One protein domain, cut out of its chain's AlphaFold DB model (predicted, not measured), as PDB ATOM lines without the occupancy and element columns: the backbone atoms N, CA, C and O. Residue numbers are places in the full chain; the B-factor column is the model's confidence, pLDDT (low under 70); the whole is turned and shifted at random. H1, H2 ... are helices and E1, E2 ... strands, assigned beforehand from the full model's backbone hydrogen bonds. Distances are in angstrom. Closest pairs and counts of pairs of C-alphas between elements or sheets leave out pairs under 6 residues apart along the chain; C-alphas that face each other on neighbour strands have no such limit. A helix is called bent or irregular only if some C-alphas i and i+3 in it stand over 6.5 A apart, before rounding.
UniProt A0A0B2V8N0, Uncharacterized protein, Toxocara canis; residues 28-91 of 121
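What this domain is: This is residues 28 to 91 of the 121 residues of an uncharacterized protein of Toxocara canis (UniProt A0A0B2V8N0). A narrow two-stranded ribbon, the hairpin E1 and E2 with E2 running on into E3, covers one side of a bent helix, H1, whose arms H1a and H1b fold back on each other. The long link from H1 to the ribbon makes one end of the elongated whole, around residues 59 to 64, and the tight turn between E1 and E2 makes the other. The printed part has 64 residues with one named helix and three named strands, in the order H1, E1, E2, E3; the sheet is E1 - E2, antiparallel, and the class is mixed, helices and strands. The whole is compact, with a radius of gyration of the C-alphas of 11.7 A and spans of 37 by 20 by 14 A.

Where its parts are: E1 is residues 73 to 76, 10.3 A long, beginning with C-alpha 73 at (143.602, 143.855, 157.991). E2 is residues 82 to 86, 10.7 A, and E3 is residues 88 to 90, ending with C-alpha 90 at (129.761, 137.129, 158.074). H1, residues 30 to 55, was assigned as one helix by its hydrogen bonds but is bent: C-alphas 39 and 42 are 9.3 A apart. Its arm H1a, residues 30 to 39, is 15.1 A long and begins with C-alpha 30 at (138.900, 142.867, 149.893). Its arm H1b, residues 42 to 55, is 21.8 A long and irregular, with C-alphas 42 and 45 8.2 A apart.

How they stand to each other: E1 and E2 form a hairpin, antiparallel at 173 degrees, with N 73 and O 86 at 2.9 A and N 83 and O 75 at 2.8 A, within hydrogen-bond range. E2 runs on into E3 across a break of one residue, at 26 degrees. E3 pairs with no named strand, but its residues 89 to 90 pair antiparallel with residues 67 to 68. H1b has 9 pairs of C-alphas within 8 A of E1, the closest being Cys 45 and Cys 74, 5.1 A. H1b and E2 are near each other, with 9 pairs of C-alphas within 10 A. H1a and H1b touch, the closest C-alphas being those of Ala 37 and Tyr 44, 4.9 A; they run opposite ways at a steep tilt of 40 degrees. The closest C-alphas of H1a and E2 are those of Thr 30 and Arg 86, 5.4 A. H1b and E3 are only just apart, at 8.1 A. O i to N i+4 pairs are within hydrogen-bond range in 5 of 6 cases in H1a and 9 of 10 in H1b.

The domain as a whole: The two C-alphas farthest apart are those of Gly 62 and Glu 79, 37.9 A. The printed part has no cut. The link from H1 to E1, 17 residues, is long. The mean pLDDT of the printed part is 89.1; residues 59 to 62 are under 70.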
ATOM      1  N   ASP A  28     132.826 139.773 150.927       93.56
ATOM      2  CA  ASP A  28     134.247 139.993 150.711       93.56
ATOM      3  C   ASP A  28     134.432 141.382 150.099       93.56
ATOM      4  O   ASP A  28     134.115 141.613 148.937       93.56
ATOM      5  N   TYR A  29     134.898 142.325 150.912       94.00
ATOM      6  CA  TYR A  29     135.191 143.697 150.504       94.00
ATOM      7  C   TYR A  29     136.672 143.880 150.161       94.00
ATOM      8  O   TYR A  29     137.116 145.013 149.987       94.00
ATOM      9  N   THR A  30     137.452 142.792 150.107       95.44
ATOM     10  CA  THR A  30     138.900 142.867 149.893       95.44
ATOM     11  C   THR A  30     139.207 143.595 148.590       95.44
ATOM     12  O   THR A  30     139.911 144.590 148.632       95.44
ATOM     13  N   GLU A  31     138.612 143.187 147.467       95.19
ATOM     14  CA  GLU A  31     138.830 143.821 146.156       95.19
ATOM     15  C   GLU A  31     138.424 145.302 146.141       95.19
ATOM     16  O   GLU A  31     139.221 146.156 145.763       95.19
ATOM     17  N   LEU A  32     137.238 145.627 146.668       94.44
ATOM     18  CA  LEU A  32     136.771 147.010 146.800       94.44
ATOM     19  C   LEU A  32     137.780 147.887 147.562       94.44
ATOM     20  O   LEU A  32     138.062 149.021 147.173       94.44
ATOM     21  N   CYS A  33     138.305 147.377 148.675       95.12
ATOM     22  CA  CYS A  33     139.251 148.118 149.496       95.12
ATOM     23  C   CYS A  33     140.668 148.128 148.918       95.12
ATOM     24  O   CYS A  33     141.389 149.098 149.152       95.12
ATOM     25  N   THR A  34     141.050 147.121 148.128       94.81
ATOM     26  CA  THR A  34     142.276 147.116 147.318       94.81
ATOM     27  C   THR A  34     142.260 148.286 146.345       94.81
ATOM     28  O   THR A  34     143.154 149.126 146.406       94.81
ATOM     29  N   GLU A  35     141.221 148.395 145.510       94.19
ATOM     30  CA  GLU A  35     141.094 149.459 144.502       94.19
ATOM     31  C   GLU A  35     141.128 150.854 145.140       94.19
ATOM     32  O   GLU A  35     141.751 151.784 144.627       94.19
ATOM     33  N   PHE A  36     140.495 151.005 146.305       91.38
ATOM     34  CA  PHE A  36     140.526 152.258 147.054       91.38
ATOM     35  C   PHE A  36     141.928 152.596 147.589       91.38
ATOM     36  O   PHE A  36     142.347 153.757 147.568       91.38
ATOM     37  N   ALA A  37     142.655 151.594 148.082       93.81
ATOM     38  CA  ALA A  37     143.969 151.759 148.690       93.81
ATOM     39  C   ALA A  37     145.089 152.014 147.671       93.81
ATOM     40  O   ALA A  37     146.074 152.673 148.012       93.81
ATOM     41  N   GLU A  38     144.934 151.565 146.422       91.88
ATOM     42  CA  GLU A  38     145.929 151.742 145.350       91.88
ATOM     43  C   GLU A  38     146.331 153.208 145.129       91.88
ATOM     44  O   GLU A  38     147.482 153.498 144.800       91.88
ATOM     45  N   ILE A  39     145.426 154.154 145.398       90.19
ATOM     46  CA  ILE A  39     145.678 155.598 145.261       90.19
ATOM     47  C   ILE A  39     146.757 156.087 146.242       90.19
ATOM     48  O   ILE A  39     147.456 157.064 145.971       90.19
ATOM     49  N   ALA A  40     146.896 155.437 147.397       86.50
ATOM     50  CA  ALA A  40     147.688 155.936 148.512       86.50
ATOM     51  C   ALA A  40     149.147 155.478 148.548       86.50
ATOM     52  O   ALA A  40     149.879 155.986 149.399       86.50
ATOM     53  N   GLN A  41     149.567 154.561 147.667       85.31
ATOM     54  CA  GLN A  41     150.935 154.021 147.593       85.31
ATOM     55  C   GLN A  41     151.522 153.705 148.985       85.31
ATOM     56  O   GLN A  41     151.127 152.726 149.604       85.31
ATOM     57  N   ASP A  42     152.383 154.560 149.538       87.62
ATOM     58  CA  ASP A  42     153.020 154.384 150.856       87.62
ATOM     59  C   ASP A  42     152.034 154.257 152.033       87.62
ATOM     60  O   ASP A  42     152.383 153.758 153.102       87.62
ATOM     61  N   LYS A  43     150.791 154.722 151.864       91.44
ATOM     62  CA  LYS A  43     149.717 154.620 152.865       91.44
ATOM     63  C   LYS A  43     148.677 153.557 152.514       91.44
ATOM     64  O   LYS A  43     147.562 153.611 153.031       91.44
ATOM     65  N   TYR A  44     149.032 152.595 151.663       93.31
ATOM     66  CA  TYR A  44     148.135 151.548 151.178       93.31
ATOM     67  C   TYR A  44     147.361 150.864 152.313       93.31
ATOM     68  O   TYR A  44     146.137 150.957 152.353       93.31
ATOM     69  N   CYS A  45     148.055 150.273 153.295       95.12
ATOM     70  CA  CYS A  45     147.369 149.587 154.395       95.12
ATOM     71  C   CYS A  45     146.489 150.513 155.232       95.12
ATOM     72  O   CYS A  45     145.396 150.124 155.622       95.12
ATOM     73  N   GLN A  46     146.906 151.765 155.440       94.81
ATOM     74  CA  GLN A  46     146.090 152.727 156.175       94.81
ATOM     75  C   GLN A  46     144.752 152.998 155.466       94.81
ATOM     76  O   GLN A  46     143.713 153.086 156.122       94.81
ATOM     77  N   LEU A  47     144.760 153.146 154.137       95.31
ATOM     78  CA  LEU A  47     143.526 153.346 153.371       95.31
ATOM     79  C   LEU A  47     142.709 152.064 153.247       95.31
ATOM     80  O   LEU A  47     141.480 152.131 153.310       95.31
ATOM     81  N   PHE A  48     143.371 150.917 153.103       95.94
ATOM     82  CA  PHE A  48     142.708 149.621 153.082       95.94
ATOM     83  C   PHE A  48     141.937 149.386 154.383       95.94
ATOM     84  O   PHE A  48     140.738 149.112 154.343       95.94
ATOM     85  N   ASP A  49     142.590 149.566 155.534       95.31
ATOM     86  CA  ASP A  49     141.984 149.357 156.848       95.31
ATOM     87  C   ASP A  49     140.823 150.329 157.080       95.31
ATOM     88  O   ASP A  49     139.752 149.911 157.518       95.31
ATOM     89  N   MET A  50     140.963 151.600 156.682       94.31
ATOM     90  CA  MET A  50     139.871 152.579 156.757       94.31
ATOM     91  C   MET A  50     138.664 152.167 155.898       94.31
ATOM     92  O   MET A  50     137.513 152.271 156.334       94.31
ATOM     93  N   CYS A  51     138.905 151.700 154.670       94.44
ATOM     94  CA  CYS A  51     137.846 151.161 153.824       94.44
ATOM     95  C   CYS A  51     137.199 149.937 154.477       94.44
ATOM     96  O   CYS A  51     135.971 149.824 154.502       94.44
ATOM     97  N   CYS A  52     138.006 149.045 155.046       94.62
ATOM     98  CA  CYS A  52     137.511 147.821 155.642       94.62
ATOM     99  C   CYS A  52     136.666 148.084 156.892       94.62
ATOM    100  O   CYS A  52     135.580 147.521 157.038       94.62
ATOM    101  N   GLU A  53     137.095 149.012 157.746       91.88
ATOM    102  CA  GLU A  53     136.322 149.470 158.897       91.88
ATOM    103  C   GLU A  53     134.964 150.027 158.474       91.88
ATOM    104  O   GLU A  53     133.929 149.687 159.054       91.88
ATOM    105  N   ARG A  54     134.952 150.852 157.423       89.94
ATOM    106  CA  ARG A  54     133.716 151.444 156.918       89.94
ATOM    107  C   ARG A  54     132.777 150.409 156.323       89.94
ATOM    108  O   ARG A  54     131.582 150.674 156.356       89.94
ATOM    109  N   ASN A  55     133.280 149.299 155.784       90.75
ATOM    110  CA  ASN A  55     132.492 148.269 155.105       90.75
ATOM    111  C   ASN A  55     132.154 147.083 156.021       90.75
ATOM    112  O   ASN A  55     131.000 146.938 156.429       90.75
ATOM    113  N   ALA A  56     133.151 146.276 156.384       87.50
ATOM    114  CA  ALA A  56     132.977 145.046 157.154       87.50
ATOM    115  C   ALA A  56     132.622 145.295 158.629       87.50
ATOM    116  O   ALA A  56     131.836 144.542 159.205       87.50
ATOM    117  N   ASN A  57     133.166 146.356 159.243       71.56
ATOM    118  CA  ASN A  57     132.976 146.622 160.678       71.56
ATOM    119  C   ASN A  57     131.786 147.554 160.973       71.56
ATOM    120  O   ASN A  57     131.432 147.771 162.136       71.56
ATOM    121  N   ASN A  58     131.141 148.101 159.942       75.75
ATOM    122  CA  ASN A  58     130.046 149.046 160.096       75.75
ATOM    123  C   ASN A  58     128.678 148.356 160.004       75.75
ATOM    124  O   ASN A  58     128.183 148.023 158.927       75.75
ATOM    125  N   LYS A  59     128.003 148.259 161.153       69.75
ATOM    126  CA  LYS A  59     126.654 147.681 161.284       69.75
ATOM    127  C   LYS A  59     125.550 148.478 160.570       69.75
ATOM    128  O   LYS A  59     124.410 148.019 160.523       69.75
ATOM    129  N   LEU A  60     125.860 149.673 160.060       66.06
ATOM    130  CA  LEU A  60     124.922 150.549 159.354       66.06
ATOM    131  C   LEU A  60     124.999 150.430 157.827       66.06
ATOM    132  O   LEU A  60     124.172 151.036 157.147       66.06
ATOM    133  N   ASN A  61     125.936 149.657 157.269       63.59
ATOM    134  CA  ASN A  61     125.860 149.317 155.850       63.59
ATOM    135  C   ASN A  61     124.669 148.391 155.636       63.59
ATOM    136  O   ASN A  61     124.497 147.418 156.369       63.59
ATOM    137  N   GLY A  62     123.828 148.710 154.652       68.19
ATOM    138  CA  GLY A  62     122.502 148.115 154.452       68.19
ATOM    139  C   GLY A  62     122.429 146.580 154.402       68.19
ATOM    140  O   GLY A  62     121.336 146.044 154.553       68.19
ATOM    141  N   ASP A  63     123.564 145.886 154.269       71.38
ATOM    142  CA  ASP A  63     123.707 144.424 154.291       71.38
ATOM    143  C   ASP A  63     123.526 143.765 155.676       71.38
ATOM    144  O   ASP A  63     123.278 142.558 155.755       71.38
ATOM    145  N   LYS A  64     123.592 144.534 156.777       77.75
ATOM    146  CA  LYS A  64     123.351 144.061 158.163       77.75
ATOM    147  C   LYS A  64     124.218 142.861 158.594       77.75
ATOM    148  O   LYS A  64     123.742 141.994 159.326       77.75
ATOM    149  N   CYS A  65     125.479 142.803 158.171       88.19
ATOM    150  CA  CYS A  65     126.423 141.796 158.667       88.19
ATOM    151  C   CYS A  65     126.555 141.856 160.198       88.19
ATOM    152  O   CYS A  65     126.603 142.939 160.788       88.19
ATOM    153  N   GLN A  66     126.600 140.692 160.851       87.62
ATOM    154  CA  GLN A  66     126.627 140.622 162.318       87.62
ATOM    155  C   GLN A  66     128.048 140.679 162.879       87.62
ATOM    156  O   GLN A  66     128.262 141.267 163.944       87.62
ATOM    157  N   PHE A  67     129.006 140.079 162.167       88.81
ATOM    158  CA  PHE A  67     130.381 139.915 162.632       88.81
ATOM    159  C   PHE A  67     131.370 140.190 161.501       88.81
ATOM    160  O   PHE A  67     131.144 139.781 160.363       88.81
ATOM    161  N   ALA A  68     132.474 140.849 161.834       91.81
ATOM    162  CA  ALA A  68     133.631 140.969 160.959       91.81
ATOM    163  C   ALA A  68     134.593 139.797 161.192       91.81
ATOM    164  O   ALA A  68     134.642 139.245 162.294       91.81
ATOM    165  N   ASP A  69     135.360 139.422 160.170       93.38
ATOM    166  CA  ASP A  69     136.435 138.443 160.320       93.38
ATOM    167  C   ASP A  69     137.521 138.998 161.260       93.38
ATOM    168  O   ASP A  69     138.003 140.119 161.098       93.38
ATOM    169  N   SER A  70     137.919 138.204 162.256       93.31
ATOM    170  CA  SER A  70     138.970 138.564 163.217       93.31
ATOM    171  C   SER A  70     140.350 138.724 162.580       93.31
ATOM    172  O   SER A  70     141.249 139.286 163.193       93.31
ATOM    173  N   SER A  71     140.523 138.194 161.373       94.12
ATOM    174  CA  SER A  71     141.709 138.342 160.538       94.12
ATOM    175  C   SER A  71     141.511 139.395 159.448       94.12
ATOM    176  O   SER A  71     142.115 139.291 158.393       94.12
ATOM    177  N   ASN A  72     140.647 140.389 159.640       94.50
ATOM    178  CA  ASN A  72     140.660 141.561 158.770       94.50
ATOM    179  C   ASN A  72     141.920 142.394 159.008       94.50
ATOM    180  O   ASN A  72     142.367 142.540 160.145       94.50
ATOM    181  N   GLY A  73     142.463 142.951 157.932       94.50
ATOM    182  CA  GLY A  73     143.602 143.855 157.991       94.50
ATOM    183  C   GLY A  73     144.477 143.802 156.749       94.50
ATOM    184  O   GLY A  73     144.260 143.002 155.829       94.50
ATOM    185  N   CYS A  74     145.486 144.663 156.769       95.62
ATOM    186  CA  CYS A  74     146.529 144.749 155.767       95.62
ATOM    187  C   CYS A  74     147.913 144.638 156.414       95.62
ATOM    188  O   CYS A  74     148.221 145.335 157.382       95.62
ATOM    189  N   LEU A  75     148.760 143.775 155.856       93.00
ATOM    190  CA  LEU A  75     150.164 143.647 156.236       93.00
ATOM    191  C   LEU A  75     151.022 143.683 154.975       93.00
ATOM    192  O   LEU A  75     150.753 142.951 154.019       93.00
ATOM    193  N   LEU A  76     152.051 144.529 154.985       88.62
ATOM    194  CA  LEU A  76     153.063 144.567 153.935       88.62
ATOM    195  C   LEU A  76     154.329 143.858 154.407       88.62
ATOM    196  O   LEU A  76     154.718 143.982 155.570       88.62
ATOM    197  N   THR A  77     155.006 143.182 153.484       89.94
ATOM    198  CA  THR A  77     156.364 142.691 153.697       89.94
ATOM    199  C   THR A  77     157.335 143.875 153.835       89.94
ATOM    200  O   THR A  77     157.027 144.989 153.394       89.94
ATOM    201  N   PRO A  78     158.543 143.668 154.391       85.75
ATOM    202  CA  PRO A  78     159.569 144.712 154.476       85.75
ATOM    203  C   PRO A  78     159.962 145.322 153.119       85.75
ATOM    204  O   PRO A  78     160.403 146.467 153.061       85.75
ATOM    205  N   GLU A  79     159.792 144.574 152.028       87.75
ATOM    206  CA  GLU A  79     160.053 144.997 150.647       87.75
ATOM    207  C   GLU A  79     158.882 145.782 150.025       87.75
ATOM    208  O   GLU A  79     158.971 146.199 148.871       87.75
ATOM    209  N   GLY A  80     157.786 145.976 150.767       81.00
ATOM    210  CA  GLY A  80     156.575 146.658 150.305       81.00
ATOM    211  C   GLY A  80     155.598 145.767 149.532       81.00
ATOM    212  O   GLY A  80     154.649 146.280 148.943       81.00
ATOM    213  N   GLY A  81     155.808 144.446 149.513       83.81
ATOM    214  CA  GLY A  81     154.851 143.488 148.953       83.81
ATOM    215  C   GLY A  81     153.654 143.277 149.879       83.81
ATOM    216  O   GLY A  81     153.736 143.561 151.066       83.81
ATOM    217  N   ILE A  82     152.537 142.760 149.369       85.50
ATOM    218  CA  ILE A  82     151.366 142.439 150.200       85.50
ATOM    219  C   ILE A  82     151.576 141.061 150.846       85.50
ATOM    220  O   ILE A  82     151.633 140.052 150.144       85.50
ATOM    221  N   GLU A  83     151.679 141.015 152.174       88.00
ATOM    222  CA  GLU A  83     151.749 139.773 152.958       88.00
ATOM    223  C   GLU A  83     150.349 139.265 153.315       88.00
ATOM    224  O   GLU A  83     150.063 138.069 153.257       88.00
ATOM    225  N   MET A  84     149.453 140.190 153.652       89.62
ATOM    226  CA  MET A  84     148.086 139.891 154.042       89.62
ATOM    227  C   MET A  84     147.164 141.005 153.574       89.62
ATOM    228  O   MET A  84     147.431 142.182 153.807       89.62
ATOM    229  N   LEU A  85     146.048 140.612 152.968       93.44
ATOM    230  CA  LEU A  85     144.971 141.521 152.622       93.44
ATOM    231  C   LEU A  85     143.641 140.801 152.789       93.44
ATOM    232  O   LEU A  85     143.354 139.835 152.078       93.44
ATOM    233  N   ARG A  86     142.844 141.227 153.766       96.25
ATOM    234  CA  ARG A  86     141.543 140.613 154.022       96.25
ATOM    235  C   ARG A  86     140.565 141.630 154.576       96.25
ATOM    236  O   ARG A  86     140.849 142.307 155.560       96.25
ATOM    237  N   CYS A  87     139.388 141.674 153.962       95.88
ATOM    238  CA  CYS A  87     138.256 142.413 154.485       95.88
ATOM    239  C   CYS A  87     136.951 141.634 154.297       95.88
ATOM    240  O   CYS A  87     136.297 141.733 153.261       95.88
ATOM    241  N   LYS A  88     136.570 140.841 155.299       95.06
ATOM    242  CA  LYS A  88     135.394 139.970 155.274       95.06
ATOM    243  C   LYS A  88     134.431 140.247 156.414       95.06
ATOM    244  O   LYS A  88     134.829 140.619 157.522       95.06
ATOM    245  N   ALA A  89     133.157 140.011 156.130       94.19
ATOM    246  CA  ALA A  89     132.082 140.011 157.107       94.19
ATOM    247  C   ALA A  89     131.162 138.800 156.901       94.19
ATOM    248  O   ALA A  89     131.034 138.278 155.792       94.19
ATOM    249  N   TYR A  90     130.532 138.365 157.990       92.25
ATOM    250  CA  TYR A  90     129.761 137.129 158.074       92.25
ATOM    251  C   TYR A  90     128.362 137.359 158.633       92.25
ATOM    252  O   TYR A  90     128.092 138.346 159.334       92.25
ATOM    253  N   ASN A  91     127.483 136.383 158.375       91.25
ATOM    254  CA  ASN A  91     126.075 136.412 158.769       91.25
ATOM    255  C   ASN A  91     125.373 137.682 158.271       91.25
ATOM    256  O   ASN A  91     124.592 138.307 158.992       91.25
TER     257      ASN A  91